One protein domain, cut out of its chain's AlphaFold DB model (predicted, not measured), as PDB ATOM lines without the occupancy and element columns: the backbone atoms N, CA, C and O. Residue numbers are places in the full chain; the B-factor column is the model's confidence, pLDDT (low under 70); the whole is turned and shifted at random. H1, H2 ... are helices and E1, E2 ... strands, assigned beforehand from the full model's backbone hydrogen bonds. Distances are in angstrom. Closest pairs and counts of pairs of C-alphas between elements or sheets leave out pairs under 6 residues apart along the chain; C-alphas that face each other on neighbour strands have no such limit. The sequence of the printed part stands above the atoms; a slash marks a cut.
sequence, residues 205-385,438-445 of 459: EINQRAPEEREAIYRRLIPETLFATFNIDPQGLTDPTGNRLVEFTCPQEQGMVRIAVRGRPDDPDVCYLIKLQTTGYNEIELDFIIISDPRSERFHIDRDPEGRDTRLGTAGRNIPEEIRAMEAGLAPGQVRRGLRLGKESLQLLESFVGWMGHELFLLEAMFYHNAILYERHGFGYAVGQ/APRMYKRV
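What this domain is: This is residues 205 to 385 and 438 to 445 of the 459 residues of the protein "N-acetyltransferase domain-containing protein" of candidate division NC10 bacterium CSP1-5 (UniProt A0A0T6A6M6). What shape do these atoms make? A twisted sheet of seven strands forms a wall with H1, H4 and H5 over one face, in two layers, while a small lobe of loops around H3 lies beyond the end of E4. What is it built of? The printed part has 189 residues, with five named helices and seven named strands in the order H1 H2 E1 E2 E3 E4 H3 H4 E5 H5 E6 E7; the class is mixed, with under half of the residues in named elements. The sheet is mixed, in the order E1 E2 E3 E4 E5 E7 E6. How large is it? It is compact, with a radius of gyration of the C-alphas of 17.1 A and spans of 48 by 47 by 29 A.

How they stand to each other: What comes first? H1, residues 211 to 221, is on the sheet at a height of 8.6 A and runs across the strands, at 74 degrees on the local plane to E1, residues 246 to 249. H2, residues 224 to 230, only grazes the sheet. How are the strands paired? E1, E2 (256 to 261), E3 (272 to 278) and E4 (284 to 291) form a meander of hairpins, each strand the antiparallel neighbour of the one before, with N 247 and O 260, N 259 and O 274, and N 275 and O 288 each 2.9 A apart. E4 bends by 58 degrees at residue 287, and E5, residues 360 to 364, is its parallel neighbour, with N 286 and O 362 at 2.8 A. E7, residues 440 to 444, is antiparallel to E5, with N 361 and O 443 at 3.0 A, and to E6, residues 380 to 383, with N 442 and O 380 at 2.9 A. What follows E4? E4, H3 (319 to 327), H4 (342 to 355) and E5 form a strand-helix-strand unit, parallel neighbour strands with helices between, its crossover right-handed; H3 is not on the sheet. H4 is on it at a height of 6.8 A, on the same face as H1, and runs slantwise to the strands, at 39 degrees to E5 on the local plane. H4 touches H1, the closest C-alphas being Leu 221 and Leu 348 at 5.5 A, at a steep tilt of 53 degrees, opposite ways. And the last helix? E5, H5 (368 to 376) and E6 form a split unit, E7 between the strands, its crossover right-handed. H5 is on the sheet at a height of 9.8 A, along the strands, its closest C-alphas to E7 being Ala 371 and Met 441 at 7.9 A. Every O i to N i+4 pair is within hydrogen-bond range in H2, H3, H4 and H5, and 5 of 7 in H1.

Where its parts are: Where does H1 begin? C-alpha 211 is at (168.744, 171.089, 203.472), and H1 is 16.0 A long. Which elements are longer? E3 measures 20.5 A, E4 19.9 A, H4 19.8 A and E2 17.0 A. Where does E7 end? C-alpha 444 is at (155.029, 144.768, 201.615).

The domain as a whole: Is the printed part cut? Residues 386 to 437 are not printed, and C-alphas 385 and 438 are 11.1 A apart. Which links are long? Those from H2 to E1, E4 to H3 and H3 to H4. Is confidence low anywhere? No printed residue is under 70, and the mean pLDDT of the printed part is 93.9.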
ATOM      1  N   GLU A 205     169.835 159.749 197.536       92.12
ATOM      2  CA  GLU A 205     169.341 160.800 196.640       92.12
ATOM      3  C   GLU A 205     168.639 161.920 197.423       92.12
ATOM      4  O   GLU A 205     168.837 163.095 197.130       92.12
ATOM      5  N   ILE A 206     167.860 161.571 198.455       94.12
ATOM      6  CA  ILE A 206     167.238 162.553 199.358       94.12
ATOM      7  C   ILE A 206     168.312 163.331 200.124       94.12
ATOM      8  O   ILE A 206     168.228 164.551 200.258       94.12
ATOM      9  N   ASN A 207     169.335 162.635 200.623       96.00
ATOM     10  CA  ASN A 207     170.385 163.230 201.445       96.00
ATOM     11  C   ASN A 207     171.227 164.260 200.690       96.00
ATOM     12  O   ASN A 207     171.671 165.228 201.312       96.00
ATOM     13  N   GLN A 208     171.392 164.074 199.379       94.12
ATOM     14  CA  GLN A 208     172.114 164.968 198.470       94.12
ATOM     15  C   GLN A 208     171.331 166.234 198.083       94.12
ATOM     16  O   GLN A 208     171.907 167.142 197.484       94.12
ATOM     17  N   ARG A 209     170.040 166.332 198.431       92.75
ATOM     18  CA  ARG A 209     169.232 167.538 198.182       92.75
ATOM     19  C   ARG A 209     169.602 168.682 199.127       92.75
ATOM     20  O   ARG A 209     170.265 168.488 200.152       92.75
ATOM     21  N   ALA A 210     169.142 169.885 198.780       92.50
ATOM     22  CA  ALA A 210     169.288 171.061 199.634       92.50
ATOM     23  C   ALA A 210     168.652 170.808 201.020       92.50
ATOM     24  O   ALA A 210     167.645 170.094 201.098       92.50
ATOM     25  N   PRO A 211     169.212 171.363 202.115       91.38
ATOM     26  CA  PRO A 211     168.744 171.089 203.472       91.38
ATOM     27  C   PRO A 211     167.233 171.270 203.662       91.38
ATOM     28  O   PRO A 211     166.592 170.390 204.228       91.38
ATOM     29  N   GLU A 212     166.655 172.347 203.134       88.19
ATOM     30  CA  GLU A 212     165.233 172.671 203.278       88.19
ATOM     31  C   GLU A 212     164.338 171.633 202.586       88.19
ATOM     32  O   GLU A 212     163.344 171.174 203.150       88.19
ATOM     33  N   GLU A 213     164.710 171.219 201.375       86.38
ATOM     34  CA  GLU A 213     163.978 170.208 200.612       86.38
ATOM     35  C   GLU A 213     164.074 168.832 201.284       86.38
ATOM     36  O   GLU A 213     163.074 168.129 201.447       86.38
ATOM     37  N   ARG A 214     165.278 168.468 201.728       93.00
ATOM     38  CA  ARG A 214     165.550 167.216 202.433       93.00
ATOM     39  C   ARG A 214     164.746 167.108 203.727       93.00
ATOM     40  O   ARG A 214     164.123 166.077 203.978       93.00
ATOM     41  N   GLU A 215     164.734 168.160 204.543       94.06
ATOM     42  CA  GLU A 215     163.951 168.189 205.781       94.06
ATOM     43  C   GLU A 215     162.448 168.137 205.494       94.06
ATOM     44  O   GLU A 215     161.729 167.386 206.153       94.06
ATOM     45  N   ALA A 216     161.966 168.845 204.466       88.44
ATOM     46  CA  ALA A 216     160.564 168.782 204.056       88.44
ATOM     47  C   ALA A 216     160.130 167.365 203.633       88.44
ATOM     48  O   ALA A 216     158.998 166.960 203.921       88.44
ATOM     49  N   ILE A 217     161.021 166.605 202.988       90.56
ATOM     50  CA  ILE A 217     160.796 165.199 202.629       90.56
ATOM     51  C   ILE A 217     160.767 164.322 203.886       90.56
ATOM     52  O   ILE A 217     159.784 163.613 204.111       90.56
ATOM     53  N   TYR A 218     161.800 164.382 204.731       96.50
ATOM     54  CA  TYR A 218     161.900 163.513 205.909       96.50
ATOM     55  C   TYR A 218     160.886 163.824 207.004       96.50
ATOM     56  O   TYR A 218     160.488 162.925 207.743       96.50
ATOM     57  N   ARG A 219     160.386 165.058 207.077       95.38
ATOM     58  CA  ARG A 219     159.309 165.441 207.992       95.38
ATOM     59  C   ARG A 219     158.047 164.588 207.826       95.38
ATOM     60  O   ARG A 219     157.329 164.393 208.798       95.38
ATOM     61  N   ARG A 220     157.806 164.018 206.637       93.50
ATOM     62  CA  ARG A 220     156.682 163.098 206.369       93.50
ATOM     63  C   ARG A 220     156.724 161.814 207.212       93.50
ATOM     64  O   ARG A 220     155.710 161.142 207.327       93.50
ATOM     65  N   LEU A 221     157.874 161.477 207.801       97.00
ATOM     66  CA  LEU A 221     158.051 160.331 208.702       97.00
ATOM     67  C   LEU A 221     157.738 160.659 210.176       97.00
ATOM     68  O   LEU A 221     157.908 159.796 211.042       97.00
ATOM     69  N   ILE A 222     157.325 161.894 210.480       97.25
ATOM     70  CA  ILE A 222     157.011 162.353 211.836       97.25
ATOM     71  C   ILE A 222     155.484 162.394 212.016       97.25
ATOM     72  O   ILE A 222     154.821 163.130 211.286       97.25
ATOM     73  N   PRO A 223     154.923 161.651 212.991       96.19
ATOM     74  CA  PRO A 223     153.514 161.743 213.376       96.19
ATOM     75  C   PRO A 223     153.053 163.178 213.652       96.19
ATOM     76  O   PRO A 223     153.652 163.867 214.484       96.19
ATOM     77  N   GLU A 224     151.948 163.612 213.039       91.88
ATOM     78  CA  GLU A 224     151.397 164.959 213.274       91.88
ATOM     79  C   GLU A 224     150.972 165.145 214.735       91.88
ATOM     80  O   GLU A 224     151.095 166.233 215.306       91.88
ATOM     81  N   THR A 225     150.568 164.045 215.378       93.94
ATOM     82  CA  THR A 225     150.233 163.994 216.802       93.94
ATOM     83  C   THR A 225     151.370 164.520 217.689       93.94
ATOM     84  O   THR A 225     151.102 165.117 218.734       93.94
ATOM     85  N   LEU A 226     152.641 164.352 217.294       95.69
ATOM     86  CA  LEU A 226     153.783 164.865 218.061       95.69
ATOM     87  C   LEU A 226     153.859 166.389 218.023       95.69
ATOM     88  O   LEU A 226     154.100 166.997 219.068       95.69
ATOM     89  N   PHE A 227     153.611 166.998 216.859       94.56
ATOM     90  CA  PHE A 227     153.627 168.453 216.725       94.56
ATOM     91  C   PHE A 227     152.583 169.090 217.642       94.56
ATOM     92  O   PHE A 227     152.904 169.987 218.418       94.56
ATOM     93  N   ALA A 228     151.365 168.544 217.649       92.38
ATOM     94  CA  ALA A 228     150.300 169.009 218.531       92.38
ATOM     95  C   ALA A 228     150.607 168.749 220.018       92.38
ATOM     96  O   ALA A 228     150.423 169.632 220.854       92.38
ATOM     97  N   THR A 229     151.096 167.553 220.365       94.56
ATOM     98  CA  THR A 229     151.318 167.151 221.769       94.56
ATOM     99  C   THR A 229     152.405 167.978 222.456       94.56
ATOM    100  O   THR A 229     152.292 168.262 223.650       94.56
ATOM    101  N   PHE A 230     153.452 168.355 221.720       95.50
ATOM    102  CA  PHE A 230     154.604 169.088 222.252       95.50
ATOM    103  C   PHE A 230     154.660 170.552 221.797       95.50
ATOM    104  O   PHE A 230     155.626 171.243 222.102       95.50
ATOM    105  N   ASN A 231     153.607 171.039 221.129       95.19
ATOM    106  CA  ASN A 231     153.491 172.408 220.624       95.19
ATOM    107  C   ASN A 231     154.684 172.825 219.744       95.19
ATOM    108  O   ASN A 231     155.267 173.894 219.921       95.19
ATOM    109  N   ILE A 232     155.062 171.933 218.828       96.38
ATOM    110  CA  ILE A 232     156.148 172.133 217.869       96.38
ATOM    111  C   ILE A 232     155.541 172.707 216.589       96.38
ATOM    112  O   ILE A 232     154.597 172.129 216.049       96.38
ATOM    113  N   ASP A 233     156.100 173.799 216.074       94.12
ATOM    114  CA  ASP A 233     155.740 174.324 214.758       94.12
ATOM    115  C   ASP A 233     156.116 173.306 213.659       94.12
ATOM    116  O   ASP A 233     157.299 172.991 213.505       94.12
ATOM    117  N   PRO A 234     155.162 172.789 212.860       88.25
ATOM    118  CA  PRO A 234     155.458 171.825 211.806       88.25
ATOM    119  C   PRO A 234     156.344 172.365 210.678       88.25
ATOM    120  O   PRO A 234     156.867 171.555 209.916       88.25
ATOM    121  N   GLN A 235     156.469 173.687 210.505       87.94
ATOM    122  CA  GLN A 235     157.346 174.272 209.481       87.94
ATOM    123  C   GLN A 235     158.724 174.620 210.041       87.94
ATOM    124  O   GLN A 235     159.728 174.174 209.493       87.94
ATOM    125  N   GLY A 236     158.777 175.378 211.138       89.69
ATOM    126  CA  GLY A 236     160.024 175.785 211.787       89.69
ATOM    127  C   GLY A 236     160.699 174.680 212.598       89.69
ATOM    128  O   GLY A 236     161.897 174.763 212.857       89.69
ATOM    129  N   LEU A 237     159.962 173.629 212.975       95.81
ATOM    130  CA  LEU A 237     160.429 172.513 213.809       95.81
ATOM    131  C   LEU A 237     160.934 172.947 215.192       95.81
ATOM    132  O   LEU A 237     161.783 172.291 215.813       95.81
ATOM    133  N   THR A 238     160.401 174.067 215.667       97.31
ATOM    134  CA  THR A 238     160.763 174.721 216.920       97.31
ATOM    135  C   THR A 238     159.593 174.755 217.889       97.31
ATOM    136  O   THR A 238     158.432 174.658 217.494       97.31
ATOM    137  N   ASP A 239     159.898 174.940 219.168       96.50
ATOM    138  CA  ASP A 239     158.914 175.345 220.168       96.50
ATOM    139  C   ASP A 239     158.502 176.832 219.999       96.50
ATOM    140  O   ASP A 239     159.094 177.556 219.186       96.50
ATOM    141  N   PRO A 240     157.519 177.342 220.772       95.25
ATOM    142  CA  PRO A 240     157.077 178.741 220.689       95.25
ATOM    143  C   PRO A 240     158.135 179.778 221.075       95.25
ATOM    144  O   PRO A 240     157.939 180.968 220.842       95.25
ATOM    145  N   THR A 241     159.225 179.351 221.714       95.62
ATOM    146  CA  THR A 241     160.348 180.211 222.101       95.62
ATOM    147  C   THR A 241     161.489 180.182 221.082       95.62
ATOM    148  O   THR A 241     162.462 180.913 221.241       95.62
ATOM    149  N   GLY A 242     161.355 179.390 220.011       95.12
ATOM    150  CA  GLY A 242     162.326 179.279 218.926       95.12
ATOM    151  C   GLY A 242     163.388 178.193 219.125       95.12
ATOM    152  O   GLY A 242     164.310 178.111 218.315       95.12
ATOM    153  N   ASN A 243     163.288 177.340 220.153       96.62
ATOM    154  CA  ASN A 243     164.236 176.235 220.313       96.62
ATOM    155  C   ASN A 243     163.888 175.097 219.358       96.62
ATOM    156  O   ASN A 243     162.741 174.654 219.307       96.62
ATOM    157  N   ARG A 244     164.881 174.580 218.635       96.25
ATOM    158  CA  ARG A 244     164.692 173.470 217.696       96.25
ATOM    159  C   ARG A 244     164.471 172.153 218.442       96.25
ATOM    160  O   ARG A 244     165.295 171.765 219.266       96.25
ATOM    161  N   LEU A 245     163.381 171.456 218.120       97.88
ATOM    162  CA  LEU A 245     162.986 170.199 218.772       97.88
ATOM    163  C   LEU A 245     163.076 168.972 217.860       97.88
ATOM    164  O   LEU A 245     162.981 167.847 218.354       97.88
ATOM    165  N   VAL A 246     163.286 169.174 216.556       97.94
ATOM    166  CA  VAL A 246     163.486 168.098 215.577       97.94
ATOM    167  C   VAL A 246     164.886 168.171 214.978       97.94
ATOM    168  O   VAL A 246     165.302 169.193 214.422       97.94
ATOM    169  N   GLU A 247     165.595 167.054 215.058       97.38
ATOM    170  CA  GLU A 247     166.942 166.877 214.534       97.38
ATOM    171  C   GLU A 247     166.949 165.802 213.443       97.38
ATOM    172  O   GLU A 247     166.459 164.688 213.652       97.38
ATOM    173  N   PHE A 248     167.551 166.125 212.295       97.50
ATOM    174  CA  PHE A 248     167.808 165.181 211.211       97.50
ATOM    175  C   PHE A 248     169.309 164.917 211.107       97.50
ATOM    176  O   PHE A 248     170.096 165.823 210.843       97.50
ATOM    177  N   THR A 249     169.710 163.660 211.266       97.75
ATOM    178  CA  THR A 249     171.067 163.194 210.972       97.75
ATOM    179  C   THR A 249     171.023 162.389 209.678       97.75
ATOM    180  O   THR A 249     170.555 161.253 209.660       97.75
ATOM    181  N   CYS A 250     171.482 162.990 208.586       96.06
ATOM    182  CA  CYS A 250     171.400 162.430 207.235       96.06
ATOM    183  C   CYS A 250     172.651 162.814 206.419       96.06
ATOM    184  O   CYS A 250     172.637 163.819 205.699       96.06
ATOM    185  N   PRO A 251     173.771 162.082 206.578       94.75
ATOM    186  CA  PRO A 251     175.014 162.372 205.864       94.75
ATOM    187  C   PRO A 251     174.824 162.278 204.343       94.75
ATOM    188  O   PRO A 251     174.236 161.316 203.855       94.75
ATOM    189  N   GLN A 252     175.355 163.248 203.590       92.88
ATOM    190  CA  GLN A 252     175.180 163.338 202.127       92.88
ATOM    191  C   GLN A 252     175.784 162.154 201.352       92.88
ATOM    192  O   GLN A 252     175.344 161.865 200.246       92.88
ATOM    193  N   GLU A 253     176.746 161.454 201.956       93.69
ATOM    194  CA  GLU A 253     177.457 160.309 201.366       93.69
ATOM    195  C   GLU A 253     176.897 158.948 201.814       93.69
ATOM    196  O   GLU A 253     177.452 157.902 201.485       93.69
ATOM    197  N   GLN A 254     175.835 158.934 202.627       92.56
ATOM    198  CA  GLN A 254     175.281 157.703 203.193       92.56
ATOM    199  C   GLN A 254     173.791 157.599 202.900       92.56
ATOM    200  O   GLN A 254     173.048 158.561 203.069       92.56
ATOM    201  N   GLY A 255     173.329 156.405 202.535       94.50
ATOM    202  CA  GLY A 255     171.906 156.088 202.424       94.50
ATOM    203  C   GLY A 255     171.275 155.828 203.790       94.50
ATOM    204  O   GLY A 255     170.725 154.759 204.000       94.50
ATOM    205  N   MET A 256     171.400 156.756 204.741       96.50
ATOM    206  CA  MET A 256     170.774 156.628 206.059       96.50
ATOM    207  C   MET A 256     170.173 157.946 206.533       96.50
ATOM    208  O   MET A 256     170.681 159.028 206.231       96.50
ATOM    209  N   VAL A 257     169.105 157.853 207.318       98.19
ATOM    210  CA  VAL A 257     168.521 158.990 208.029       98.19
ATOM    211  C   VAL A 257     168.178 158.585 209.456       98.19
ATOM    212  O   VAL A 257     167.665 157.501 209.710       98.19
ATOM    213  N   ARG A 258     168.465 159.471 210.403       98.50
ATOM    214  CA  ARG A 258     167.977 159.395 211.775       98.50
ATOM    215  C   ARG A 258     167.212 160.673 212.068       98.50
ATOM    216  O   ARG A 258     167.777 161.758 211.977       98.50
ATOM    217  N   ILE A 259     165.953 160.532 212.449       98.50
ATOM    218  CA  ILE A 259     165.088 161.642 212.843       98.50
ATOM    219  C   ILE A 259     164.845 161.511 214.336       98.50
ATOM    220  O   ILE A 259     164.430 160.444 214.786       98.50
ATOM    221  N   ALA A 260     165.107 162.567 215.097       98.19
ATOM    222  CA  ALA A 260     164.842 162.615 216.527       98.19
ATOM    223  C   ALA A 260     163.980 163.820 216.881       98.19
ATOM    224  O   ALA A 260     164.252 164.930 216.437       98.19
ATOM    225  N   VAL A 261     162.971 163.589 217.717       98.19
ATOM    226  CA  VAL A 261     162.086 164.625 218.251       98.19
ATOM    227  C   VAL A 261     162.189 164.617 219.769       98.19
ATOM    228  O   VAL A 261     162.110 163.555 220.396       98.19
ATOM    229  N   ARG A 262     162.361 165.794 220.367       97.38
ATOM    230  CA  ARG A 262     162.306 165.995 221.821       97.38
ATOM    231  C   ARG A 262     161.024 166.728 222.204       97.38
ATOM    232  O   ARG A 262     160.498 167.506 221.415       97.38
ATOM    233  N   GLY A 263     160.526 166.478 223.415       94.94
ATOM    234  CA  GLY A 263     159.393 167.236 223.952       94.94
ATOM    235  C   GLY A 263     159.810 168.625 224.432       94.94
ATOM    236  O   GLY A 263     159.036 169.574 224.328       94.94
ATOM    237  N   ARG A 264     161.037 168.741 224.947       94.62
ATOM    238  CA  ARG A 264     161.700 169.980 225.369       94.62
ATOM    239  C   ARG A 264     163.195 169.926 225.043       94.62
ATOM    240  O   ARG A 264     163.737 168.825 224.937       94.62
ATOM    241  N   PRO A 265     163.885 171.076 224.943       93.38
ATOM    242  CA  PRO A 265     165.313 171.106 224.614       93.38
ATOM    243  C   PRO A 265     166.177 170.293 225.590       93.38
ATOM    244  O   PRO A 265     167.066 169.562 225.161       93.38
ATOM    245  N   ASP A 266     165.845 170.353 226.883       91.56
ATOM    246  CA  ASP A 266     166.603 169.710 227.964       91.56
ATOM    247  C   ASP A 266     166.117 168.289 228.307       91.56
ATOM    248  O   ASP A 266     166.610 167.682 229.261       91.56
ATOM    249  N   ASP A 267     165.142 167.739 227.568       92.19
ATOM    250  CA  ASP A 267     164.695 166.366 227.809       92.19
ATOM    251  C   ASP A 267     165.870 165.403 227.563       92.19
ATOM    252  O   ASP A 267     166.448 165.426 226.471       92.19
ATOM    253  N   PRO A 268     166.221 164.517 228.515       88.12
ATOM    254  CA  PRO A 268     167.360 163.615 228.348       88.12
ATOM    255  C   PRO A 268     167.106 162.591 227.234       88.12
ATOM    256  O   PRO A 268     167.991 162.302 226.425       88.12
ATOM    257  N   ASP A 269     165.872 162.095 227.146       91.75
ATOM    258  CA  ASP A 269     165.441 161.117 226.154       91.75
ATOM    259  C   ASP A 269     164.576 161.787 225.080       91.75
ATOM    260  O   ASP A 269     163.807 162.709 225.344       91.75
ATOM    261  N   VAL A 270     164.672 161.282 223.854       95.44
ATOM    262  CA  VAL A 270     163.796 161.673 222.743       95.44
ATOM    263  C   VAL A 270     162.396 161.083 222.932       95.44
ATOM    264  O   VAL A 270     162.246 159.957 223.415       95.44
ATOM    265  N   CYS A 271     161.361 161.819 222.524       96.38
ATOM    266  CA  CYS A 271     159.989 161.307 222.519       96.38
ATOM    267  C   CYS A 271     159.694 160.469 221.266       96.38
ATOM    268  O   CYS A 271     158.872 159.552 221.305       96.38
ATOM    269  N   TYR A 272     160.407 160.743 220.173       98.19
ATOM    270  CA  TYR A 272     160.339 159.981 218.935       98.19
ATOM    271  C   TYR A 272     161.721 159.852 218.308       98.19
ATOM    272  O   TYR A 272     162.467 160.828 218.229       98.19
ATOM    273  N   LEU A 273     162.059 158.653 217.847       97.94
ATOM    274  CA  LEU A 273     163.226 158.415 217.010       97.94
ATOM    275  C   LEU A 273     162.871 157.399 215.946       97.94
ATOM    276  O   LEU A 273     162.329 156.353 216.274       97.94
ATOM    277  N   ILE A 274     163.226 157.678 214.700       98.38
ATOM    278  CA  ILE A 274     163.192 156.692 213.623       98.38
ATOM    279  C   ILE A 274     164.533 156.728 212.900       98.38
ATOM    280  O   ILE A 274     165.035 157.804 212.559       98.38
ATOM    281  N   LYS A 275     165.145 155.558 212.716       98.12
ATOM    282  CA  LYS A 275     166.387 155.398 211.961       98.12
ATOM    283  C   LYS A 275     166.146 154.450 210.799       98.12
ATOM    284  O   LYS A 275     165.738 153.313 211.015       98.12
ATOM    285  N   LEU A 276     166.406 154.937 209.593       98.19
ATOM    286  CA  LEU A 276     166.316 154.175 208.356       98.19
ATOM    287  C   LEU A 276     167.689 154.100 207.703       98.19
ATOM    288  O   LEU A 276     168.463 155.061 207.761       98.19
ATOM    289  N   GLN A 277     167.946 152.998 207.015       96.75
ATOM    290  CA  GLN A 277     169.094 152.849 206.138       96.75
ATOM    291  C   GLN A 277     168.712 152.140 204.842       96.75
ATOM    292  O   GLN A 277     167.651 151.531 204.723       96.75
ATOM    293  N   THR A 278     169.581 152.250 203.850       92.25
ATOM    294  CA  THR A 278     169.459 151.587 202.561       92.25
ATOM    295  C   THR A 278     170.422 150.400 202.510       92.25
ATOM    296  O   THR A 278     171.612 150.555 202.784       92.25
ATOM    297  N   THR A 279     169.925 149.211 202.156       84.94
ATOM    298  CA  THR A 279     170.760 148.010 201.983       84.94
ATOM    299  C   THR A 279     171.597 148.092 200.698       84.94
ATOM    300  O   THR A 279     171.360 148.935 199.831       84.94
ATOM    301  N   GLY A 280     172.545 147.166 200.506       73.12
ATOM    302  CA  GLY A 280     173.317 147.071 199.255       73.12
ATOM    303  C   GLY A 280     172.471 146.812 197.996       73.12
ATOM    304  O   GLY A 280     172.938 147.065 196.889       73.12
ATOM    305  N   TYR A 281     171.223 146.358 198.158       76.94
ATOM    306  CA  TYR A 281     170.252 146.152 197.076       76.94
ATOM    307  C   TYR A 281     169.244 147.301 196.949       76.94
ATOM    308  O   TYR A 281     168.239 147.170 196.255       76.94
ATOM    309  N   ASN A 282     169.515 148.433 197.603       80.00
ATOM    310  CA  ASN A 282     168.634 149.591 197.647       80.00
ATOM    311  C   ASN A 282     167.262 149.299 198.290       80.00
ATOM    312  O   ASN A 282     166.257 149.899 197.923       80.00
ATOM    313  N   GLU A 283     167.192 148.368 199.243       88.19
ATOM    314  CA  GLU A 283     165.987 148.165 200.056       88.19
ATOM    315  C   GLU A 283     166.019 149.113 201.252       88.19
ATOM    316  O   GLU A 283     167.090 149.412 201.782       88.19
ATOM    317  N   ILE A 284     164.853 149.578 201.698       96.12
ATOM    318  CA  ILE A 284     164.752 150.361 202.929       96.12
ATOM    319  C   ILE A 284     164.719 149.404 204.117       96.12
ATOM    320  O   ILE A 284     163.910 148.478 204.151       96.12
ATOM    321  N   GLU A 285     165.574 149.647 205.100       97.00
ATOM    322  CA  GLU A 285     165.613 148.927 206.367       97.00
ATOM    323  C   GLU A 285     165.329 149.900 207.517       97.00
ATOM    324  O   GLU A 285     165.917 150.981 207.600       97.00
ATOM    325  N   LEU A 286     164.380 149.537 208.380       97.75
ATOM    326  CA  LEU A 286     164.098 150.223 209.634       97.75
ATOM    327  C   LEU A 286     164.994 149.630 210.725       97.75
ATOM    328  O   LEU A 286     164.704 148.559 211.255       97.75
ATOM    329  N   ASP A 287     166.045 150.363 211.085       93.38
ATOM    330  CA  ASP A 287     167.004 149.946 212.113       93.38
ATOM    331  C   ASP A 287     166.390 150.001 213.505       93.38
ATOM    332  O   ASP A 287     166.557 149.103 214.327       93.38
ATOM    333  N   PHE A 288     165.724 151.118 213.807       87.38
ATOM    334  CA  PHE A 288     165.144 151.323 215.122       87.38
ATOM    335  C   PHE A 288     164.047 152.377 215.106       87.38
ATOM    336  O   PHE A 288     164.130 153.383 214.393       87.38
ATOM    337  N   ILE A 289     163.051 152.169 215.967       95.12
ATOM    338  CA  ILE A 289     162.009 153.142 216.269       95.12
ATOM    339  C   ILE A 289     161.820 153.257 217.785       95.12
ATOM    340  O   ILE A 289     161.679 152.258 218.486       95.12
ATOM    341  N   ILE A 290     161.815 154.488 218.295       95.06
ATOM    342  CA  ILE A 290     161.506 154.819 219.690       95.06
ATOM    343  C   ILE A 290     160.279 155.704 219.694       95.06
ATOM    344  O   ILE A 290     160.214 156.689 218.962       95.06
ATOM    345  N   ILE A 291     159.326 155.368 220.555       96.56
ATOM    346  CA  ILE A 291     158.141 156.177 220.810       96.56
ATOM    347  C   ILE A 291     157.931 156.177 222.316       96.56
ATOM    348  O   ILE A 291     157.455 155.189 222.875       96.56
ATOM    349  N   SER A 292     158.275 157.283 222.960       95.62
ATOM    350  CA  SER A 292     158.344 157.407 224.416       95.62
ATOM    351  C   SER A 292     157.632 158.673 224.870       95.62
ATOM    352  O   SER A 292     157.756 159.722 224.246       95.62
ATOM    353  N   ASP A 293     156.895 158.593 225.973       95.75
ATOM    354  CA  ASP A 293     156.361 159.766 226.652       95.75
ATOM    355  C   ASP A 293     157.443 160.321 227.595       95.75
ATOM    356  O   ASP A 293     157.715 159.705 228.631       95.75
ATOM    357  N   PRO A 294     158.071 161.473 227.286       93.81
ATOM    358  CA  PRO A 294     159.123 162.044 228.126       93.81
ATOM    359  C   PRO A 294     158.605 162.462 229.512       93.81
ATOM    360  O   PRO A 294     159.394 162.642 230.438       93.81
ATOM    361  N   ARG A 295     157.279 162.568 229.687       92.75
ATOM    362  CA  ARG A 295     156.626 162.918 230.956       92.75
ATOM    363  C   ARG A 295     156.384 161.703 231.856       92.75
ATOM    364  O   ARG A 295     156.021 161.888 233.014       92.75
ATOM    365  N   SER A 296     156.531 160.472 231.349       95.31
ATOM    366  CA  SER A 296     156.394 159.270 232.178       95.31
ATOM    367  C   SER A 296     157.635 159.048 233.035       95.31
ATOM    368  O   SER A 296     158.713 159.525 232.698       95.31
ATOM    369  N   GLU A 297     157.518 158.245 234.090       96.12
ATOM    370  CA  GLU A 297     158.677 157.735 234.829       96.12
ATOM    371  C   GLU A 297     159.703 157.088 233.880       96.12
ATOM    372  O   GLU A 297     159.322 156.467 232.877       96.12
ATOM    373  N   ARG A 298     160.993 157.282 234.184       95.81
ATOM    374  CA  ARG A 298     162.123 156.684 233.469       95.81
ATOM    375  C   ARG A 298     162.683 155.527 234.288       95.81
ATOM    376  O   ARG A 298     163.024 155.723 235.449       95.81
ATOM    377  N   PHE A 299     162.846 154.375 233.654       96.50
ATOM    378  CA  PHE A 299     163.515 153.203 234.213       96.50
ATOM    379  C   PHE A 299     164.902 153.087 233.585       96.50
ATOM    380  O   PHE A 299     165.034 153.087 232.359       96.50
ATOM    381  N   HIS A 300     165.947 153.010 234.402       95.12
ATOM    382  CA  HIS A 300     167.343 153.075 233.949       95.12
ATOM    383  C   HIS A 300     167.883 151.718 233.476       95.12
ATOM    384  O   HIS A 300     168.989 151.318 233.822       95.12
ATOM    385  N   ILE A 301     167.102 151.002 232.664       94.75
ATOM    386  CA  ILE A 301     167.459 149.671 232.140       94.75
ATOM    387  C   ILE A 301     168.533 149.721 231.041       94.75
ATOM    388  O   ILE A 301     169.170 148.718 230.726       94.75
ATOM    389  N   ASP A 302     168.737 150.896 230.450       93.56
ATOM    390  CA  ASP A 302     169.749 151.182 229.432       93.56
ATOM    391  C   ASP A 302     171.147 151.415 230.025       93.56
ATOM    392  O   ASP A 302     172.127 151.522 229.286       93.56
ATOM    393  N   ARG A 303     171.254 151.485 231.358       93.56
ATOM    394  CA  ARG A 303     172.502 151.708 232.095       93.56
ATOM    395  C   ARG A 303     172.689 150.644 233.165       93.56
ATOM    396  O   ARG A 303     171.774 150.407 233.946       93.56
ATOM    397  N   ASP A 304     173.857 150.018 233.214       89.81
ATOM    398  CA  ASP A 304     174.209 149.105 234.305       89.81
ATOM    399  C   ASP A 304     174.478 149.875 235.622       89.81
ATOM    400  O   ASP A 304     174.478 151.113 235.618       89.81
ATOM    401  N   PRO A 305     174.679 149.190 236.766       87.81
ATOM    402  CA  PRO A 305     174.955 149.852 238.045       87.81
ATOM    403  C   PRO A 305     176.195 150.761 238.039       87.81
ATOM    404  O   PRO A 305     176.295 151.663 238.867       87.81
ATOM    405  N   GLU A 306     177.118 150.563 237.094       89.50
ATOM    406  CA  GLU A 306     178.311 151.385 236.885       89.50
ATOM    407  C   GLU A 306     178.097 152.528 235.866       89.50
ATOM    408  O   GLU A 306     179.022 153.289 235.582       89.50
ATOM    409  N   GLY A 307     176.889 152.676 235.309       89.12
ATOM    410  CA  GLY A 307     176.520 153.719 234.345       89.12
ATOM    411  C   GLY A 307     176.901 153.421 232.887       89.12
ATOM    412  O   GLY A 307     176.759 154.289 232.015       89.12
ATOM    413  N   ARG A 308     177.374 152.211 232.584       91.62
ATOM    414  CA  ARG A 308     177.731 151.784 231.223       91.62
ATOM    415  C   ARG A 308     176.477 151.383 230.453       91.62
ATOM    416  O   ARG A 308     175.494 150.937 231.031       91.62
ATOM    417  N   ASP A 309     176.512 151.559 229.136       91.00
ATOM    418  CA  ASP A 309     175.410 151.187 228.243       91.00
ATOM    419  C   ASP A 309     175.199 149.664 228.249       91.00
ATOM    420  O   ASP A 309     176.136 148.901 227.998       91.00
ATOM    421  N   THR A 310     173.972 149.222 228.528       90.44
ATOM    422  CA  THR A 310     173.620 147.793 228.583       90.44
ATOM    423  C   THR A 310     173.515 147.147 227.202       90.44
ATOM    424  O   THR A 310     173.436 145.921 227.103       90.44
ATOM    425  N   ARG A 311     173.518 147.942 226.122       86.38
ATOM    426  CA  ARG A 311     173.301 147.521 224.731       86.38
ATOM    427  C   ARG A 311     172.051 146.657 224.598       86.38
ATOM    428  O   ARG A 311     172.115 145.527 224.112       86.38
ATOM    429  N   LEU A 312     170.927 147.176 225.098       85.00
ATOM    430  CA  LEU A 312     169.630 146.483 225.118       85.00
ATOM    431  C   LEU A 312     169.674 145.137 225.872       85.00
ATOM    432  O   LEU A 312     168.942 144.208 225.544       85.00
ATOM    433  N   GLY A 313     170.540 145.031 226.884       83.44
ATOM    434  CA  GLY A 313     170.710 143.834 227.708       83.44
ATOM    435  C   GLY A 313     171.796 142.861 227.233       83.44
ATOM    436  O   GLY A 313     172.025 141.853 227.895       83.44
ATOM    437  N   THR A 314     172.475 143.137 226.112       83.12
ATOM    438  CA  THR A 314     173.500 142.232 225.551       83.12
ATOM    439  C   THR A 314     174.888 142.398 226.177       83.12
ATOM    440  O   THR A 314     175.650 141.436 226.218       83.12
ATOM    441  N   ALA A 315     175.231 143.593 226.674       84.56
ATOM    442  CA  ALA A 315     176.532 143.880 227.297       84.56
ATOM    443  C   ALA A 315     176.498 143.857 228.835       84.56
ATOM    444  O   ALA A 315     177.539 143.728 229.475       84.56
ATOM    445  N   GLY A 316     175.311 143.983 229.426       87.94
ATOM    446  CA  GLY A 316     175.070 143.999 230.867       87.94
ATOM    447  C   GLY A 316     173.576 144.159 231.146       87.94
ATOM    448  O   GLY A 316     172.806 144.417 230.224       87.94
ATOM    449  N   ARG A 317     173.147 144.008 232.402       93.19
ATOM    450  CA  ARG A 317     171.739 144.179 232.801       93.19
ATOM    451  C   ARG A 317     171.633 144.954 234.106       93.19
ATOM    452  O   ARG A 317     172.422 144.743 235.024       93.19
ATOM    453  N   ASN A 318     170.608 145.794 234.205       95.88
ATOM    454  CA  ASN A 318     170.218 146.460 235.444       95.88
ATOM    455  C   ASN A 318     168.942 145.812 235.989       95.88
ATOM    456  O   ASN A 318     167.833 146.298 235.781       95.88
ATOM    457  N   ILE A 319     169.118 144.662 236.645       95.50
ATOM    458  CA  ILE A 319     168.012 143.801 237.089       95.50
ATOM    459  C   ILE A 319     167.000 144.537 237.990       95.50
ATOM    460  O   ILE A 319     165.803 144.378 237.749       95.50
ATOM    461  N   PRO A 320     167.408 145.361 238.981       96.88
ATOM    462  CA  PRO A 320     166.447 146.112 239.792       96.88
ATOM    463  C   PRO A 320     165.531 147.027 238.965       96.88
ATOM    464  O   PRO A 320     164.318 147.049 239.182       96.88
ATOM    465  N   GLU A 321     166.085 147.742 237.983       97.44
ATOM    466  CA  GLU A 321     165.310 148.632 237.113       97.44
ATOM    467  C   GLU A 321     164.449 147.861 236.108       97.44
ATOM    468  O   GLU A 321     163.334 148.283 235.811       97.44
ATOM    469  N   GLU A 322     164.914 146.707 235.621       97.69
ATOM    470  CA  GLU A 322     164.118 145.836 234.750       97.69
ATOM    471  C   GLU A 322     162.894 145.268 235.478       97.69
ATOM    472  O   GLU A 322     161.804 145.234 234.906       97.69
ATOM    473  N   ILE A 323     163.039 144.880 236.751       98.06
ATOM    474  CA  ILE A 323     161.913 144.437 237.585       98.06
ATOM    475  C   ILE A 323     160.902 145.578 237.747       98.06
ATOM    476  O   ILE A 323     159.716 145.376 237.491       98.06
ATOM    477  N   ARG A 324     161.361 146.791 238.089       98.06
ATOM    478  CA  ARG A 324     160.482 147.968 238.211       98.06
ATOM    479  C   ARG A 324     159.763 148.296 236.903       98.06
ATOM    480  O   ARG A 324     158.560 148.551 236.914       98.06
ATOM    481  N   ALA A 325     160.475 148.262 235.777       97.88
ATOM    482  CA  ALA A 325     159.897 148.505 234.460       97.88
ATOM    483  C   ALA A 325     158.822 147.458 234.123       97.88
ATOM    484  O   ALA A 325     157.717 147.812 233.704       97.88
ATOM    485  N   MET A 326     159.116 146.175 234.358       97.75
ATOM    486  CA  MET A 326     158.168 145.077 234.163       97.75
ATOM    487  C   MET A 326     156.903 145.273 235.009       97.75
ATOM    488  O   MET A 326     155.794 145.191 234.478       97.75
ATOM    489  N   GLU A 327     157.050 145.574 236.300       96.88
ATOM    490  CA  GLU A 327     155.929 145.808 237.223       96.88
ATOM    491  C   GLU A 327     155.100 147.043 236.835       96.88
ATOM    492  O   GLU A 327     153.877 147.045 236.975       96.88
ATOM    493  N   ALA A 328     155.735 148.063 236.253       97.12
ATOM    494  CA  ALA A 328     155.066 149.240 235.697       97.12
ATOM    495  C   ALA A 328     154.366 148.988 234.343       97.12
ATOM    496  O   ALA A 328     153.711 149.898 233.803       97.12
ATOM    497  N   GLY A 329     154.474 147.766 233.806       95.69
ATOM    498  CA  GLY A 329     153.829 147.307 232.580       95.69
ATOM    499  C   GLY A 329     154.619 147.594 231.303       95.69
ATOM    500  O   GLY A 329     154.013 147.706 230.237       95.69
ATOM    501  N   LEU A 330     155.939 147.761 231.385       97.19
ATOM    502  CA  LEU A 330     156.813 147.928 230.223       97.19
ATOM    503  C   LEU A 330     157.316 146.563 229.725       97.19
ATOM    504  O   LEU A 330     157.311 145.568 230.451       97.19
ATOM    505  N   ALA A 331     157.708 146.507 228.457       96.56
ATOM    506  CA  ALA A 331     158.390 145.370 227.845       96.56
ATOM    507  C   ALA A 331     159.925 145.533 227.949       96.56
ATOM    508  O   ALA A 331     160.396 146.645 228.217       96.56
ATOM    509  N   PRO A 332     160.717 144.468 227.711       95.62
ATOM    510  CA  PRO A 332     162.175 144.576 227.654       95.62
ATOM    511  C   PRO A 332     162.647 145.693 226.714       95.62
ATOM    512  O   PRO A 332     162.045 145.928 225.668       95.62
ATOM    513  N   GLY A 333     163.708 146.406 227.093       93.06
ATOM    514  CA  GLY A 333     164.263 147.508 226.297       93.06
ATOM    515  C   GLY A 333     163.459 148.818 226.318       93.06
ATOM    516  O   GLY A 333     163.927 149.817 225.777       93.06
ATOM    517  N   GLN A 334     162.291 148.870 226.971       95.00
ATOM    518  CA  GLN A 334     161.542 150.116 227.150       95.00
ATOM    519  C   GLN A 334     161.968 150.850 228.431       95.00
ATOM    520  O   GLN A 334     161.725 150.381 229.538       95.00
ATOM    521  N   VAL A 335     162.552 152.041 228.280       95.81
ATOM    522  CA  VAL A 335     162.929 152.917 229.411       95.81
ATOM    523  C   VAL A 335     161.776 153.795 229.906       95.81
ATOM    524  O   VAL A 335     161.841 154.343 231.003       95.81
ATOM    525  N   ARG A 336     160.724 153.971 229.097       96.69
ATOM    526  CA  ARG A 336     159.562 154.838 229.362       96.69
ATOM    527  C   ARG A 336     158.296 154.236 228.762       96.69
ATOM    528  O   ARG A 336     158.357 153.384 227.875       96.69
ATOM    529  N   ARG A 337     157.130 154.703 229.221       96.38
ATOM    530  CA  ARG A 337     155.850 154.364 228.580       96.38
ATOM    531  C   ARG A 337     155.790 155.004 227.196       96.38
ATOM    532  O   ARG A 337     156.250 156.123 227.020       96.38
ATOM    533  N   GLY A 338     155.197 154.318 226.223       94.88
ATOM    534  CA  GLY A 338     155.060 154.856 224.868       94.88
ATOM    535  C   GLY A 338     153.838 155.755 224.671       94.88
ATOM    536  O   GLY A 338     152.818 155.586 225.338       94.88
ATOM    537  N   LEU A 339     153.908 156.645 223.677       95.75
ATOM    538  CA  LEU A 339     152.819 157.557 223.272       95.75
ATOM    539  C   LEU A 339     151.698 156.883 222.454       95.75
ATOM    540  O   LEU A 339     150.777 157.551 222.003       95.75
ATOM    541  N   ARG A 340     151.764 155.559 222.249       93.94
ATOM    542  CA  ARG A 340     150.825 154.770 221.420       93.94
ATOM    543  C   ARG A 340     150.772 155.179 219.935       93.94
ATOM    544  O   ARG A 340     149.784 154.902 219.267       93.94
ATOM    545  N   LEU A 341     151.859 155.743 219.404       95.94
ATOM    546  CA  LEU A 341     151.961 156.181 218.002       95.94
ATOM    547  C   LEU A 341     152.510 155.114 217.036       95.94
ATOM    548  O   LEU A 341     152.682 155.393 215.860       95.94
ATOM    549  N   GLY A 342     152.759 153.879 217.495       93.88
ATOM    550  CA  GLY A 342     153.401 152.839 216.671       93.88
ATOM    551  C   GLY A 342     152.678 152.552 215.352       93.88
ATOM    552  O   GLY A 342     153.316 152.474 214.306       93.88
ATOM    553  N   LYS A 343     151.341 152.476 215.382       93.94
ATOM    554  CA  LYS A 343     150.530 152.281 214.173       93.94
ATOM    555  C   LYS A 343     150.693 153.437 213.183       93.94
ATOM    556  O   LYS A 343     150.918 153.185 212.007       93.94
ATOM    557  N   GLU A 344     150.576 154.675 213.666       94.94
ATOM    558  CA  GLU A 344     150.696 155.887 212.846       94.94
ATOM    559  C   GLU A 344     152.091 155.967 212.212       94.94
ATOM    560  O   GLU A 344     152.213 156.113 211.001       94.94
ATOM    561  N   SER A 345     153.146 155.756 213.002       96.94
ATOM    562  CA  SER A 345     154.528 155.784 212.515       96.94
ATOM    563  C   SER A 345     154.809 154.729 211.444       96.94
ATOM    564  O   SER A 345     155.458 155.033 210.445       96.94
ATOM    565  N   LEU A 346     154.305 153.501 211.612       97.00
ATOM    566  CA  LEU A 346     154.467 152.448 210.606       97.00
ATOM    567  C   LEU A 346     153.697 152.761 209.313       97.00
ATOM    568  O   LEU A 346     154.206 152.483 208.232       97.00
ATOM    569  N   GLN A 347     152.517 153.383 209.403       94.06
ATOM    570  CA  GLN A 347     151.746 153.823 208.233       94.06
ATOM    571  C   GLN A 347     152.431 154.970 207.477       94.06
ATOM    572  O   GLN A 347     152.434 154.974 206.243       94.06
ATOM    573  N   LEU A 348     153.041 155.918 208.196       95.25
ATOM    574  CA  LEU A 348     153.846 156.981 207.589       95.25
ATOM    575  C   LEU A 348     155.072 156.403 206.883       95.25
ATOM    576  O   LEU A 348     155.347 156.774 205.744       95.25
ATOM    577  N   LEU A 349     155.766 155.454 207.518       97.81
ATOM    578  CA  LEU A 349     156.899 154.763 206.905       97.81
ATOM    579  C   LEU A 349     156.480 153.997 205.646       97.81
ATOM    580  O   LEU A 349     157.106 154.157 204.605       97.81
ATOM    581  N   GLU A 350     155.407 153.212 205.710       95.19
ATOM    582  CA  GLU A 350     154.884 152.473 204.557       95.19
ATOM    583  C   GLU A 350     154.515 153.407 203.396       95.19
ATOM    584  O   GLU A 350     154.890 153.150 202.252       95.19
ATOM    585  N   SER A 351     153.852 154.530 203.690       87.56
ATOM    586  CA  SER A 351     153.505 155.543 202.684       87.56
ATOM    587  C   SER A 351     154.748 156.194 202.077       87.56
ATOM    588  O   SER A 351     154.812 156.403 200.867       87.56
ATOM    589  N   PHE A 352     155.755 156.489 202.900       92.81
ATOM    590  CA  PHE A 352     157.021 157.074 202.465       92.81
ATOM    591  C   PHE A 352     157.803 156.122 201.553       92.81
ATOM    592  O   PHE A 352     158.245 156.520 200.476       92.81
ATOM    593  N   VAL A 353     157.910 154.851 201.945       92.81
ATOM    594  CA  VAL A 353     158.556 153.785 201.166       92.81
ATOM    595  C   VAL A 353     157.832 153.574 199.832       92.81
ATOM    596  O   VAL A 353     158.482 153.489 198.790       92.81
ATOM    597  N   GLY A 354     156.494 153.563 199.844       85.75
ATOM    598  CA  GLY A 354     155.678 153.486 198.632       85.75
ATOM    599  C   GLY A 354     155.858 154.690 197.706       85.75
ATOM    600  O   GLY A 354     155.995 154.513 196.499       85.75
ATOM    601  N   TRP A 355     155.938 155.905 198.258       83.25
ATOM    602  CA  TRP A 355     156.201 157.133 197.495       83.25
ATOM    603  C   TRP A 355     157.597 157.149 196.850       83.25
ATOM    604  O   TRP A 355     157.746 157.624 195.727       83.25
ATOM    605  N   MET A 356     158.607 156.583 197.516       84.88
ATOM    606  CA  MET A 356     159.935 156.333 196.932       84.88
ATOM    607  C   MET A 356     159.934 155.205 195.881       84.88
ATOM    608  O   MET A 356     160.939 154.948 195.218       84.88
ATOM    609  N   GLY A 357     158.808 154.505 195.723       77.44
ATOM    610  CA  GLY A 357     158.633 153.426 194.762       77.44
ATOM    611  C   GLY A 357     159.159 152.069 195.228       77.44
ATOM    612  O   GLY A 357     159.238 151.160 194.409       77.44
ATOM    613  N   HIS A 358     159.522 151.877 196.495       84.00
ATOM    614  CA  HIS A 358     159.918 150.555 196.983       84.00
ATOM    615  C   HIS A 358     158.682 149.685 197.252       84.00
ATOM    616  O   HIS A 358     157.650 150.159 197.720       84.00
ATOM    617  N   GLU A 359     158.780 148.388 196.959       84.94
ATOM    618  CA  GLU A 359     157.654 147.456 197.133       84.94
ATOM    619  C   GLU A 359     157.535 146.911 198.557       84.94
ATOM    620  O   GLU A 359     156.478 146.416 198.957       84.94
ATOM    621  N   LEU A 360     158.639 146.952 199.297       92.25
ATOM    622  CA  LEU A 360     158.746 146.467 200.658       92.25
ATOM    623  C   LEU A 360     159.841 147.214 201.415       92.25
ATOM    624  O   LEU A 360     160.699 147.861 200.812       92.25
ATOM    625  N   PHE A 361     159.825 147.069 202.732       96.00
ATOM    626  CA  PHE A 361     160.925 147.446 203.612       96.00
ATOM    627  C   PHE A 361     161.151 146.369 204.678       96.00
ATOM    628  O   PHE A 361     160.265 145.553 204.950       96.00
ATOM    629  N   LEU A 362     162.354 146.351 205.242       96.88
ATOM    630  CA  LEU A 362     162.858 145.317 206.145       96.88
ATOM    631  C   LEU A 362     163.065 145.864 207.557       96.88
ATOM    632  O   LEU A 362     163.190 147.073 207.745       96.88
ATOM    633  N   LEU A 363     163.106 144.976 208.547       97.44
ATOM    634  CA  LEU A 363     163.575 145.280 209.901       97.44
ATOM    635  C   LEU A 363     164.044 144.017 210.623       97.44
ATOM    636  O   LEU A 363     163.736 142.897 210.202       97.44
ATOM    637  N   GLU A 364     164.710 144.206 211.757       95.56
ATOM    638  CA  GLU A 364     164.981 143.148 212.730       95.56
ATOM    639  C   GLU A 364     164.161 143.359 214.008       95.56
ATOM    640  O   GLU A 364     164.111 144.446 214.595       95.56
ATOM    641  N   ALA A 365     163.497 142.302 214.476       95.56
ATOM    642  CA  ALA A 365     162.749 142.359 215.723       95.56
ATOM    643  C   ALA A 365     163.676 142.120 216.924       95.56
ATOM    644  O   ALA A 365     163.838 140.997 217.403       95.56
ATOM    645  N   MET A 366     164.239 143.208 217.456       93.50
ATOM    646  CA  MET A 366     165.198 143.188 218.578       93.50
ATOM    647  C   MET A 366     164.717 142.464 219.845       93.50
ATOM    648  O   MET A 366     165.532 142.077 220.674       93.50
ATOM    649  N   PHE A 367     163.407 142.260 219.993       95.81
ATOM    650  CA  PHE A 367     162.801 141.506 221.085       95.81
ATOM    651  C   PHE A 367     161.599 140.700 220.583       95.81
ATOM    652  O   PHE A 367     160.952 141.084 219.607       95.81
ATOM    653  N   TYR A 368     161.217 139.653 221.320       97.50
ATOM    654  CA  TYR A 368     160.030 138.841 221.014       97.50
ATOM    655  C   TYR A 368     158.752 139.678 220.855       97.50
ATOM    656  O   TYR A 368     158.001 139.501 219.899       97.50
ATOM    657  N   HIS A 369     158.511 140.637 221.756       97.12
ATOM    658  CA  HIS A 369     157.325 141.492 221.661       97.12
ATOM    659  C   HIS A 369     157.320 142.393 220.420       97.12
ATOM    660  O   HIS A 369     156.240 142.718 219.932       97.12
ATOM    661  N   ASN A 370     158.492 142.763 219.888       96.38
ATOM    662  CA  ASN A 370     158.587 143.510 218.635       96.38
ATOM    663  C   ASN A 370     158.161 142.634 217.456       96.38
ATOM    664  O   ASN A 370     157.392 143.092 216.623       96.38
ATOM    665  N   ALA A 371     158.568 141.361 217.421       97.75
ATOM    666  CA  ALA A 371     158.159 140.440 216.361       97.75
ATOM    667  C   ALA A 371     156.626 140.302 216.313       97.75
ATOM    668  O   ALA A 371     156.005 140.520 215.273       97.75
ATOM    669  N   ILE A 372     155.993 140.087 217.474       97.94
ATOM    670  CA  ILE A 372     154.528 140.019 217.579       97.94
ATOM    671  C   ILE A 372     153.855 141.369 217.270       97.94
ATOM    672  O   ILE A 372     152.762 141.398 216.701       97.94
ATOM    673  N   LEU A 373     154.473 142.501 217.632       96.12
ATOM    674  CA  LEU A 373     153.973 143.829 217.255       96.12
ATOM    675  C   LEU A 373     153.914 143.976 215.735       96.12
ATOM    676  O   LEU A 373     152.894 144.399 215.198       96.12
ATOM    677  N   TYR A 374     154.999 143.624 215.053       97.69
ATOM    678  CA  TYR A 374     155.110 143.768 213.609       97.69
ATOM    679  C   TYR A 374     154.181 142.800 212.868       97.69
ATOM    680  O   TYR A 374     153.526 143.225 211.918       97.69
ATOM    681  N   GLU A 375     153.998 141.564 213.341       97.75
ATOM    682  CA  GLU A 375     152.947 140.660 212.834       97.75
ATOM    683  C   GLU A 375     151.566 141.329 212.841       97.75
ATOM    684  O   GLU A 375     150.873 141.354 211.827       97.75
ATOM    685  N   ARG A 376     151.190 141.965 213.960       95.81
ATOM    686  CA  ARG A 376     149.908 142.687 214.096       95.81
ATOM    687  C   ARG A 376     149.794 143.915 213.189       95.81
ATOM    688  O   ARG A 376     148.696 144.439 213.017       95.81
ATOM    689  N   HIS A 377     150.909 144.384 212.635       96.06
ATOM    690  CA  HIS A 377     150.968 145.447 211.633       96.06
ATOM    691  C   HIS A 377     151.178 144.905 210.206       96.06
ATOM    692  O   HIS A 377     151.480 145.661 209.276       96.06
ATOM    693  N   GLY A 378     150.967 143.602 210.011       96.69
ATOM    694  CA  GLY A 378     150.947 142.938 208.715       96.69
ATOM    695  C   GLY A 378     152.328 142.673 208.131       96.69
ATOM    696  O   GLY A 378     152.453 142.597 206.908       96.69
ATOM    697  N   PHE A 379     153.360 142.577 208.971       98.38
ATOM    698  CA  PHE A 379     154.684 142.125 208.550       98.38
ATOM    699  C   PHE A 379     154.709 140.603 208.394       98.38
ATOM    700  O   PHE A 379     154.057 139.872 209.140       98.38
ATOM    701  N   GLY A 380     155.505 140.135 207.437       98.00
ATOM    702  CA  GLY A 380     155.903 138.737 207.301       98.00
ATOM    703  C   GLY A 380     157.347 138.525 207.747       98.00
ATOM    704  O   GLY A 380     158.067 139.472 208.065       98.00
ATOM    705  N   TYR A 381     157.793 137.272 207.735       98.06
ATOM    706  CA  TYR A 381     159.165 136.902 208.076       98.06
ATOM    707  C   TYR A 381     159.985 136.647 206.818       98.06
ATOM    708  O   TYR A 381     159.605 135.832 205.979       98.06
ATOM    709  N   ALA A 382     161.135 137.309 206.706       94.00
ATOM    710  CA  ALA A 382     162.164 136.918 205.750       94.00
ATOM    711  C   ALA A 382     162.938 135.704 206.287       94.00
ATOM    712  O   ALA A 382     163.224 134.770 205.545       94.00
ATOM    713  N   VAL A 383     163.238 135.708 207.592       94.31
ATOM    714  CA  VAL A 383     163.868 134.598 208.319       94.31
ATOM    715  C   VAL A 383     163.313 134.569 209.746       94.31
ATOM    716  O   VAL A 383     163.162 135.620 210.368       94.31
ATOM    717  N   GLY A 384     163.039 133.375 210.283       95.94
ATOM    718  CA  GLY A 384     162.696 133.191 211.702       95.94
ATOM    719  C   GLY A 384     161.262 132.772 212.018       95.94
ATOM    720  O   GLY A 384     160.953 132.576 213.190       95.94
ATOM    721  N   GLN A 385     160.388 132.597 211.021       97.44
ATOM    722  CA  GLN A 385     158.994 132.210 211.276       97.44
ATOM    723  C   GLN A 385     158.872 130.857 211.989       97.44
ATOM    724  O   GLN A 385     158.171 130.758 212.990       97.44
ATOM    725  N   ALA A 438     167.339 137.918 216.777       93.12
ATOM    726  CA  ALA A 438     166.347 138.822 216.210       93.12
ATOM    727  C   ALA A 438     165.894 138.324 214.824       93.12
ATOM    728  O   ALA A 438     166.713 138.287 213.903       93.12
ATOM    729  N   PRO A 439     164.614 137.948 214.636       96.44
ATOM    730  CA  PRO A 439     164.138 137.536 213.329       96.44
ATOM    731  C   PRO A 439     164.080 138.730 212.379       96.44
ATOM    732  O   PRO A 439     163.700 139.843 212.765       96.44
ATOM    733  N   ARG A 440     164.420 138.474 211.113       97.06
ATOM    734  CA  ARG A 440     164.350 139.467 210.041       97.06
ATOM    735  C   ARG A 440     162.966 139.429 209.412       97.06
ATOM    736  O   ARG A 440     162.517 138.385 208.930       97.06
ATOM    737  N   MET A 441     162.291 140.568 209.406       98.06
ATOM    738  CA  MET A 441     160.908 140.714 208.956       98.06
ATOM    739  C   MET A 441     160.819 141.678 207.777       98.06
ATOM    740  O   MET A 441     161.697 142.517 207.581       98.06
ATOM    741  N   TYR A 442     159.746 141.565 206.997       97.38
ATOM    742  CA  TYR A 442     159.455 142.461 205.883       97.38
ATOM    743  C   TYR A 442     158.010 142.951 205.928       97.38
ATOM    744  O   TYR A 442     157.100 142.225 206.332       97.38
ATOM    745  N   LYS A 443     157.783 144.168 205.439       97.81
ATOM    746  CA  LYS A 443     156.452 144.713 205.163       97.81
ATOM    747  C   LYS A 443     156.350 145.037 203.685       97.81
ATOM    748  O   LYS A 443     157.114 145.858 203.190       97.81
ATOM    749  N   ARG A 444     155.406 144.400 202.987       93.25
ATOM    750  CA  ARG A 444     155.029 144.768 201.615       93.25
ATOM    751  C   ARG A 444     154.084 145.964 201.656       93.25
ATOM    752  O   ARG A 444     153.106 145.940 202.400       93.25
ATOM    753  N   VAL A 445     154.365 146.972 200.838       89.25
ATOM    754  CA  VAL A 445     153.551 148.189 200.754       89.25
ATOM    755  C   VAL A 445     152.137 147.838 200.284       89.25
ATOM    756  O   VAL A 445     151.952 147.182 199.255       89.25
TER     757      VAL A 445